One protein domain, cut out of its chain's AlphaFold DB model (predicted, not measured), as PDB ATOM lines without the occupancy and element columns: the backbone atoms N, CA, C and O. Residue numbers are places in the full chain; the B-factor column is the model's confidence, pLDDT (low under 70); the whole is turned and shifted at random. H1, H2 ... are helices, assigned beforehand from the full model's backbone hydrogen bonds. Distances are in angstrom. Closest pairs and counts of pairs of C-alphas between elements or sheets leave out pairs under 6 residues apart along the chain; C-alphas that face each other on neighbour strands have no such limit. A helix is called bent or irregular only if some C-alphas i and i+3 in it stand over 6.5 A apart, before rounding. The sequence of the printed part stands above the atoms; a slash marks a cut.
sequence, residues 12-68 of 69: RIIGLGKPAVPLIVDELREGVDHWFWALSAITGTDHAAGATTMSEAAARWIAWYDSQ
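Overview. This is residues 12 to 68 of the 69 residues of an uncharacterized protein of Rhodococcus sp. 05-2255-1e (UniProt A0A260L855). Helices H2 and H3 form a helical hairpin, and H4 packs on H2 at a steep tilt, so that the centres of these three make a triangle; the short H1 packs on H3. The link of residues 44 to 53 leads back from the end of H3 to the start of H4. You have 57 printed residues with four named helices, H1 H2 H3 H4 in chain order, and no named strand: all helix. The whole is compact and rounded, with a radius of gyration of the C-alphas of 10.2 A and spans of 28 by 22 by 22 A.

Arrangement. Begin at H1, residues 12 to 16, and look across to H3, residues 36 to 43: they touch, the closest C-alphas being those of Ile 14 and Ala 38, 5.9 A apart. H1 is close to but not clearly touching H2, residues 18 to 29; the closest C-alphas, of Ile 13 and Ala 20, are 6.3 A apart. H2 and H3, a hairpin, touch at a shallow tilt of 28 degrees, opposite ways; their closest C-alphas, of Lys 18 and Ile 42, are 6.3 A apart. Go on to H4, residues 54 to 66: it touches H2 at a steep tilt of 48 degrees, opposite ways, with the closest C-alphas, of Leu 28 and Ala 58, 5.9 A apart. H3 and H4 are close but not clearly touching, the C-alphas of Phe 36 and Ala 58 being closest at 7.9 A. H1 and H4 are apart. In H1, H3 and H4 every O i to N i+4 pair is within hydrogen-bond range; in H2, 6 of 8 are.

Along the chain. Find C-alpha 12 at (-39.152, -9.079, -19.481), where H1 begins. H2 runs 18.0 A and is only just irregular: C-alphas 19 and 22 are 6.8 A apart. H3 runs 10.5 A. H4 runs 18.3 A from C-alpha 54 at (-31.796, 11.783, -28.347) to C-alpha 66 at (-21.239, -1.968, -34.215).

Size, cuts and confidence. The two C-alphas farthest apart are those of Leu 16 and Thr 52, at 28.9 A. The printed part has no cut. The link H1 to H2 is tight; the links H2 to H3 and H3 to H4 are short. The mean pLDDT of the printed part is 85.8, and no printed residue is under 70.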
ATOM      1  N   ARG A  12     -39.564  -7.813 -18.851       77.69
ATOM      2  CA  ARG A  12     -39.152  -9.079 -19.481       77.69
ATOM      3  C   ARG A  12     -38.002  -8.883 -20.453       77.69
ATOM      4  O   ARG A  12     -37.096  -9.701 -20.433       77.69
ATOM      5  N   ILE A  13     -38.015  -7.819 -21.255       74.94
ATOM      6  CA  ILE A  13     -36.933  -7.520 -22.205       74.94
ATOM      7  C   ILE A  13     -35.618  -7.273 -21.457       74.94
ATOM      8  O   ILE A  13     -34.599  -7.854 -21.819       74.94
ATOM      9  N   ILE A  14     -35.647  -6.516 -20.356       73.31
ATOM     10  CA  ILE A  14     -34.474  -6.364 -19.477       73.31
ATOM     11  C   ILE A  14     -34.041  -7.723 -18.908       73.31
ATOM     12  O   ILE A  14     -32.856  -8.046 -18.904       73.31
ATOM     13  N   GLY A  15     -35.001  -8.546 -18.474       76.88
ATOM     14  CA  GLY A  15     -34.753  -9.890 -17.951       76.88
ATOM     15  C   GLY A  15     -34.168 -10.882 -18.963       76.88
ATOM     16  O   GLY A  15     -33.564 -11.868 -18.546       76.88
ATOM     17  N   LEU A  16     -34.291 -10.628 -20.272       83.31
ATOM     18  CA  LEU A  16     -33.608 -11.416 -21.304       83.31
ATOM     19  C   LEU A  16     -32.094 -11.164 -21.299       83.31
ATOM     20  O   LEU A  16     -31.341 -12.045 -21.702       83.31
ATOM     21  N   GLY A  17     -31.637 -10.001 -20.825       83.38
ATOM     22  CA  GLY A  17     -30.221  -9.648 -20.755       83.38
ATOM     23  C   GLY A  17     -29.586  -9.440 -22.134       83.38
ATOM     24  O   GLY A  17     -30.211  -8.915 -23.053       83.38
ATOM     25  N   LYS A  18     -28.318  -9.847 -22.290       84.12
ATOM     26  CA  LYS A  18     -27.506  -9.604 -23.504       84.12
ATOM     27  C   LYS A  18     -28.178  -9.984 -24.842       84.12
ATOM     28  O   LYS A  18     -28.019  -9.218 -25.785       84.12
ATOM     29  N   PRO A  19     -28.942 -11.087 -24.959       87.62
ATOM     30  CA  PRO A  19     -29.693 -11.416 -26.173       87.62
ATOM     31  C   PRO A  19     -30.687 -10.349 -26.659       87.62
ATOM     32  O   PRO A  19     -31.017 -10.343 -27.839       87.62
ATOM     33  N   ALA A  20     -31.169  -9.455 -25.790       88.31
ATOM     34  CA  ALA A  20     -32.077  -8.376 -26.186       88.31
ATOM     35  C   ALA A  20     -31.357  -7.150 -26.771       88.31
ATOM     36  O   ALA A  20     -31.985  -6.358 -27.465       88.31
ATOM     37  N   VAL A  21     -30.049  -7.000 -26.531       89.06
ATOM     38  CA  VAL A  21     -29.245  -5.868 -27.029       89.06
ATOM     39  C   VAL A  21     -29.339  -5.684 -28.551       89.06
ATOM     40  O   VAL A  21     -29.668  -4.572 -28.949       89.06
ATOM     41  N   PRO A  22     -29.121  -6.709 -29.407       90.38
ATOM     42  CA  PRO A  22     -29.263  -6.554 -30.861       90.38
ATOM     43  C   PRO A  22     -30.637  -6.019 -31.274       90.38
ATOM     44  O   PRO A  22     -30.720  -5.078 -32.053       90.38
ATOM     45  N   LEU A  23     -31.710  -6.570 -30.696       88.50
ATOM     46  CA  LEU A  23     -33.086  -6.182 -31.022       88.50
ATOM     47  C   LEU A  23     -33.359  -4.721 -30.656       88.50
ATOM     48  O   LEU A  23     -33.975  -3.985 -31.416       88.50
ATOM     49  N   ILE A  24     -32.865  -4.292 -29.497       88.56
ATOM     50  CA  ILE A  24     -33.016  -2.914 -29.035       88.56
ATOM     51  C   ILE A  24     -32.197  -1.940 -29.900       88.56
ATOM     52  O   ILE A  24     -32.628  -0.815 -30.145       88.56
ATOM     53  N   VAL A  25     -31.012  -2.345 -30.360       90.06
ATOM     54  CA  VAL A  25     -30.187  -1.520 -31.255       90.06
ATOM     55  C   VAL A  25     -30.834  -1.381 -32.632       90.06
ATOM     56  O   VAL A  25     -30.789  -0.295 -33.206       90.06
ATOM     57  N   ASP A  26     -31.478  -2.427 -33.145       89.50
ATOM     58  CA  ASP A  26     -32.240  -2.337 -34.392       89.50
ATOM     59  C   ASP A  26     -33.439  -1.382 -34.255       89.50
ATOM     60  O   ASP A  26     -33.624  -0.513 -35.103       89.50
ATOM     61  N   GLU A  27     -34.163  -1.413 -33.136       88.00
ATOM     62  CA  GLU A  27     -35.227  -0.437 -32.829       88.00
ATOM     63  C   GLU A  27     -34.701   1.010 -32.746       88.00
ATOM     64  O   GLU A  27     -35.343   1.951 -33.221       88.00
ATOM     65  N   LEU A  28     -33.496   1.216 -32.197       87.69
ATOM     66  CA  LEU A  28     -32.847   2.534 -32.197       87.69
ATOM     67  C   LEU A  28     -32.556   3.038 -33.616       87.69
ATOM     68  O   LEU A  28     -32.637   4.244 -33.858       87.69
ATOM     69  N   ARG A  29     -32.231   2.141 -34.557       87.50
ATOM     70  CA  ARG A  29     -32.025   2.491 -35.974       87.50
ATOM     71  C   ARG A  29     -33.333   2.901 -36.654       87.50
ATOM     72  O   ARG A  29     -33.298   3.730 -37.560       87.50
ATOM     73  N   GLU A  30     -34.468   2.383 -36.191       85.06
ATOM     74  CA  GLU A  30     -35.806   2.779 -36.654       85.06
ATOM     75  C   GLU A  30     -36.311   4.091 -36.018       85.06
ATOM     76  O   GLU A  30     -37.331   4.638 -36.439       85.06
ATOM     77  N   GLY A  31     -35.568   4.649 -35.055       76.81
ATOM     78  CA  GLY A  31     -35.873   5.925 -34.401       76.81
ATOM     79  C   GLY A  31     -36.612   5.793 -33.068       76.81
ATOM     80  O   GLY A  31     -37.124   6.789 -32.558       76.81
ATOM     81  N   VAL A  32     -36.670   4.591 -32.490       70.94
ATOM     82  CA  VAL A  32     -37.347   4.331 -31.216       70.94
ATOM     83  C   VAL A  32     -36.396   4.599 -30.045       70.94
ATOM     84  O   VAL A  32     -35.538   3.793 -29.709       70.94
ATOM     85  N   ASP A  33     -36.559   5.740 -29.384       70.12
ATOM     86  CA  ASP A  33     -35.587   6.361 -28.470       70.12
ATOM     87  C   ASP A  33     -35.812   6.083 -26.969       70.12
ATOM     88  O   ASP A  33     -35.031   6.504 -26.116       70.12
ATOM     89  N   HIS A  34     -36.847   5.335 -26.598       75.00
ATOM     90  CA  HIS A  34     -37.163   5.066 -25.189       75.00
ATOM     91  C   HIS A  34     -36.403   3.867 -24.588       75.00
ATOM     92  O   HIS A  34     -36.602   3.512 -23.420       75.00
ATOM     93  N   TRP A  35     -35.526   3.229 -25.364       82.50
ATOM     94  CA  TRP A  35     -34.823   2.012 -24.961       82.50
ATOM     95  C   TRP A  35     -33.460   2.236 -24.296       82.50
ATOM     96  O   TRP A  35     -32.866   1.278 -23.801       82.50
ATOM     97  N   PHE A  36     -32.974   3.479 -24.208       84.25
ATOM     98  CA  PHE A  36     -31.678   3.780 -23.583       84.25
ATOM     99  C   PHE A  36     -31.570   3.245 -22.153       84.25
ATOM    100  O   PHE A  36     -30.528   2.729 -21.759       84.25
ATOM    101  N   TRP A  37     -32.661   3.308 -21.383       82.06
ATOM    102  CA  TRP A  37     -32.676   2.780 -20.020       82.06
ATOM    103  C   TRP A  37     -32.558   1.251 -19.987       82.06
ATOM    104  O   TRP A  37     -31.823   0.720 -19.158       82.06
ATOM    105  N   ALA A  38     -33.210   0.542 -20.916       84.69
ATOM    106  CA  ALA A  38     -33.062  -0.905 -21.049       84.69
ATOM    107  C   ALA A  38     -31.631  -1.292 -21.445       84.69
ATOM    108  O   ALA A  38     -31.069  -2.207 -20.848       84.69
ATOM    109  N   LEU A  39     -31.017  -0.571 -22.389       86.56
ATOM    110  CA  LEU A  39     -29.629  -0.810 -22.780       86.56
ATOM    111  C   LEU A  39     -28.677  -0.613 -21.602       86.56
ATOM    112  O   LEU A  39     -27.957  -1.547 -21.266       86.56
ATOM    113  N   SER A  40     -28.744   0.526 -20.909       87.56
ATOM    114  CA  SER A  40     -27.922   0.779 -19.719       87.56
ATOM    115  C   SER A  40     -28.149  -0.254 -18.611       87.56
ATOM    116  O   SER A  40     -27.199  -0.647 -17.937       87.56
ATOM    117  N   ALA A  41     -29.386  -0.726 -18.418       86.12
ATOM    118  CA  ALA A  41     -29.699  -1.765 -17.437       86.12
ATOM    119  C   ALA A  41     -29.113  -3.135 -17.818       86.12
ATOM    120  O   ALA A  41     -28.667  -3.874 -16.941       86.12
ATOM    121  N   ILE A  42     -29.092  -3.476 -19.111       87.75
ATOM    122  CA  ILE A  42     -28.578  -4.755 -19.616       87.75
ATOM    123  C   ILE A  42     -27.045  -4.760 -19.694       87.75
ATOM    124  O   ILE A  42     -26.411  -5.759 -19.352       87.75
ATOM    125  N   THR A  43     -26.434  -3.669 -20.161       87.06
ATOM    126  CA  THR A  43     -24.975  -3.548 -20.329       87.06
ATOM    127  C   THR A  43     -24.271  -3.115 -19.047       87.06
ATOM    128  O   THR A  43     -23.060  -3.289 -18.920       87.06
ATOM    129  N   GLY A  44     -25.015  -2.542 -18.097       86.31
ATOM    130  CA  GLY A  44     -24.489  -1.976 -16.859       86.31
ATOM    131  C   GLY A  44     -23.703  -0.675 -17.051       86.31
ATOM    132  O   GLY A  44     -23.093  -0.198 -16.098       86.31
ATOM    133  N   THR A  45     -23.674  -0.111 -18.264       87.62
ATOM    134  CA  THR A  45     -22.937   1.117 -18.595       87.62
ATOM    135  C   THR A  45     -23.761   1.983 -19.537       87.62
ATOM    136  O   THR A  45     -24.295   1.492 -20.529       87.62
ATOM    137  N   ASP A  46     -23.834   3.282 -19.251       87.00
ATOM    138  CA  ASP A  46     -24.449   4.254 -20.154       87.00
ATOM    139  C   ASP A  46     -23.454   4.677 -21.246       87.00
ATOM    140  O   ASP A  46     -22.576   5.515 -21.030       87.00
ATOM    141  N   HIS A  47     -23.594   4.087 -22.435       87.06
ATOM    142  CA  HIS A  47     -22.753   4.395 -23.595       87.06
ATOM    143  C   HIS A  47     -23.146   5.702 -24.309       87.06
ATOM    144  O   HIS A  47     -22.394   6.194 -25.151       87.06
ATOM    145  N   ALA A  48     -24.278   6.307 -23.945       87.25
ATOM    146  CA  ALA A  48     -24.716   7.606 -24.445       87.25
ATOM    147  C   ALA A  48     -24.421   8.756 -23.469       87.25
ATOM    148  O   ALA A  48     -24.841   9.888 -23.719       87.25
ATOM    149  N   ALA A  49     -23.671   8.510 -22.389       86.06
ATOM    150  CA  ALA A  49     -23.352   9.521 -21.387       86.06
ATOM    151  C   ALA A  49     -22.764  10.797 -22.022       86.06
ATOM    152  O   ALA A  49     -21.785  10.761 -22.772       86.06
ATOM    153  N   GLY A  50     -23.371  11.948 -21.720       86.25
ATOM    154  CA  GLY A  50     -22.975  13.245 -22.278       86.25
ATOM    155  C   GLY A  50     -23.525  13.546 -23.676       86.25
ATOM    156  O   GLY A  50     -23.106  14.534 -24.275       86.25
ATOM    157  N   ALA A  51     -24.437  12.726 -24.206       87.44
ATOM    158  CA  ALA A  51     -25.253  13.114 -25.348       87.44
ATOM    159  C   ALA A  51     -26.211  14.247 -24.951       87.44
ATOM    160  O   ALA A  51     -26.850  14.213 -23.900       87.44
ATOM    161  N   THR A  52     -26.306  15.255 -25.810       85.75
ATOM    162  CA  THR A  52     -27.169  16.429 -25.615       85.75
ATOM    163  C   THR A  52     -28.512  16.288 -26.325       85.75
ATOM    164  O   THR A  52     -29.464  16.998 -26.003       85.75
ATOM    165  N   THR A  53     -28.604  15.351 -27.272       87.38
ATOM    166  CA  THR A  53     -29.819  15.059 -28.039       87.38
ATOM    167  C   THR A  53     -30.106  13.558 -28.063       87.38
ATOM    168  O   THR A  53     -29.195  12.735 -27.963       87.38
ATOM    169  N   MET A  54     -31.378  13.189 -28.232       83.81
ATOM    170  CA  MET A  54     -31.796  11.783 -28.347       83.81
ATOM    171  C   MET A  54     -31.184  11.107 -29.578       83.81
ATOM    172  O   MET A  54     -30.745   9.964 -29.500       83.81
ATOM    173  N   SER A  55     -31.060  11.834 -30.692       85.94
ATOM    174  CA  SER A  55     -30.389  11.342 -31.900       85.94
ATOM    175  C   SER A  55     -28.899  11.081 -31.672       85.94
ATOM    176  O   SER A  55     -28.369  10.082 -32.149       85.94
ATOM    177  N   GLU A  56     -28.221  11.943 -30.910       89.31
ATOM    178  CA  GLU A  56     -26.825  11.727 -30.521       89.31
ATOM    179  C   GLU A  56     -26.683  10.508 -29.600       89.31
ATOM    180  O   GLU A  56     -25.773   9.702 -29.788       89.31
ATOM    181  N   ALA A  57     -27.601  10.330 -28.645       89.38
ATOM    182  CA  ALA A  57     -27.626   9.157 -27.779       89.38
ATOM    183  C   ALA A  57     -27.816   7.860 -28.585       89.38
ATOM    184  O   ALA A  57     -27.054   6.912 -28.403       89.38
ATOM    185  N   ALA A  58     -28.773   7.841 -29.521       90.06
ATOM    186  CA  ALA A  58     -29.003   6.712 -30.422       90.06
ATOM    187  C   ALA A  58     -27.765   6.393 -31.266       90.06
ATOM    188  O   ALA A  58     -27.324   5.247 -31.298       90.06
ATOM    189  N   ALA A  59     -27.148   7.407 -31.876       90.31
ATOM    190  CA  ALA A  59     -25.945   7.227 -32.682       90.31
ATOM    191  C   ALA A  59     -24.779   6.638 -31.871       90.31
ATOM    192  O   ALA A  59     -24.083   5.748 -32.358       90.31
ATOM    193  N   ARG A  60     -24.579   7.088 -30.625       92.38
ATOM    194  CA  ARG A  60     -23.534   6.552 -29.735       92.38
ATOM    195  C   ARG A  60     -23.789   5.094 -29.353       92.38
ATOM    196  O   ARG A  60     -22.853   4.296 -29.370       92.38
ATOM    197  N   TRP A  61     -25.038   4.736 -29.056       91.69
ATOM    198  CA  TRP A  61     -25.426   3.353 -28.770       91.69
ATOM    199  C   TRP A  61     -25.222   2.424 -29.967       91.69
ATOM    200  O   TRP A  61     -24.648   1.346 -29.807       91.69
ATOM    201  N   ILE A  62     -25.632   2.857 -31.160       91.38
ATOM    202  CA  ILE A  62     -25.438   2.103 -32.405       91.38
ATOM    203  C   ILE A  62     -23.940   1.921 -32.684       91.38
ATOM    204  O   ILE A  62     -23.493   0.798 -32.885       91.38
ATOM    205  N   ALA A  63     -23.144   2.993 -32.601       92.44
ATOM    206  CA  ALA A  63     -21.701   2.932 -32.837       92.44
ATOM    207  C   ALA A  63     -20.971   2.003 -31.851       92.44
ATOM    208  O   ALA A  63     -20.062   1.269 -32.236       92.44
ATOM    209  N   TRP A  64     -21.371   2.011 -30.577       92.06
ATOM    210  CA  TRP A  64     -20.841   1.080 -29.583       92.06
ATOM    211  C   TRP A  64     -21.180  -0.378 -29.925       92.06
ATOM    212  O   TRP A  64     -20.310  -1.247 -29.833       92.06
ATOM    213  N   TYR A  65     -22.416  -0.661 -30.331       91.94
ATOM    214  CA  TYR A  65     -22.826  -2.013 -30.711       91.94
ATOM    215  C   TYR A  65     -22.067  -2.507 -31.952       91.94
ATOM    216  O   TYR A  65     -21.492  -3.596 -31.936       91.94
ATOM    217  N   ASP A  66     -21.963  -1.662 -32.978       91.62
ATOM    218  CA  ASP A  66     -21.239  -1.968 -34.215       91.62
ATOM    219  C   ASP A  66     -19.739  -2.205 -33.963       91.62
ATOM    220  O   ASP A  66     -19.121  -3.002 -34.656       91.62
ATOM    221  N   SER A  67     -19.143  -1.579 -32.939       91.19
ATOM    222  CA  SER A  67     -17.734  -1.813 -32.572       91.19
ATOM    223  C   SER A  67     -17.446  -3.201 -31.977       91.19
ATOM    224  O   SER A  67     -16.284  -3.589 -31.859       91.19
ATOM    225  N   GLN A  68     -18.485  -3.931 -31.561       83.00
ATOM    226  CA  GLN A  68     -18.384  -5.254 -30.933       83.00
ATOM    227  C   GLN A  68     -18.769  -6.406 -31.872       83.00
ATOM    228  O   GLN A  68     -18.648  -7.563 -31.463       83.00
TER     229      GLN A  68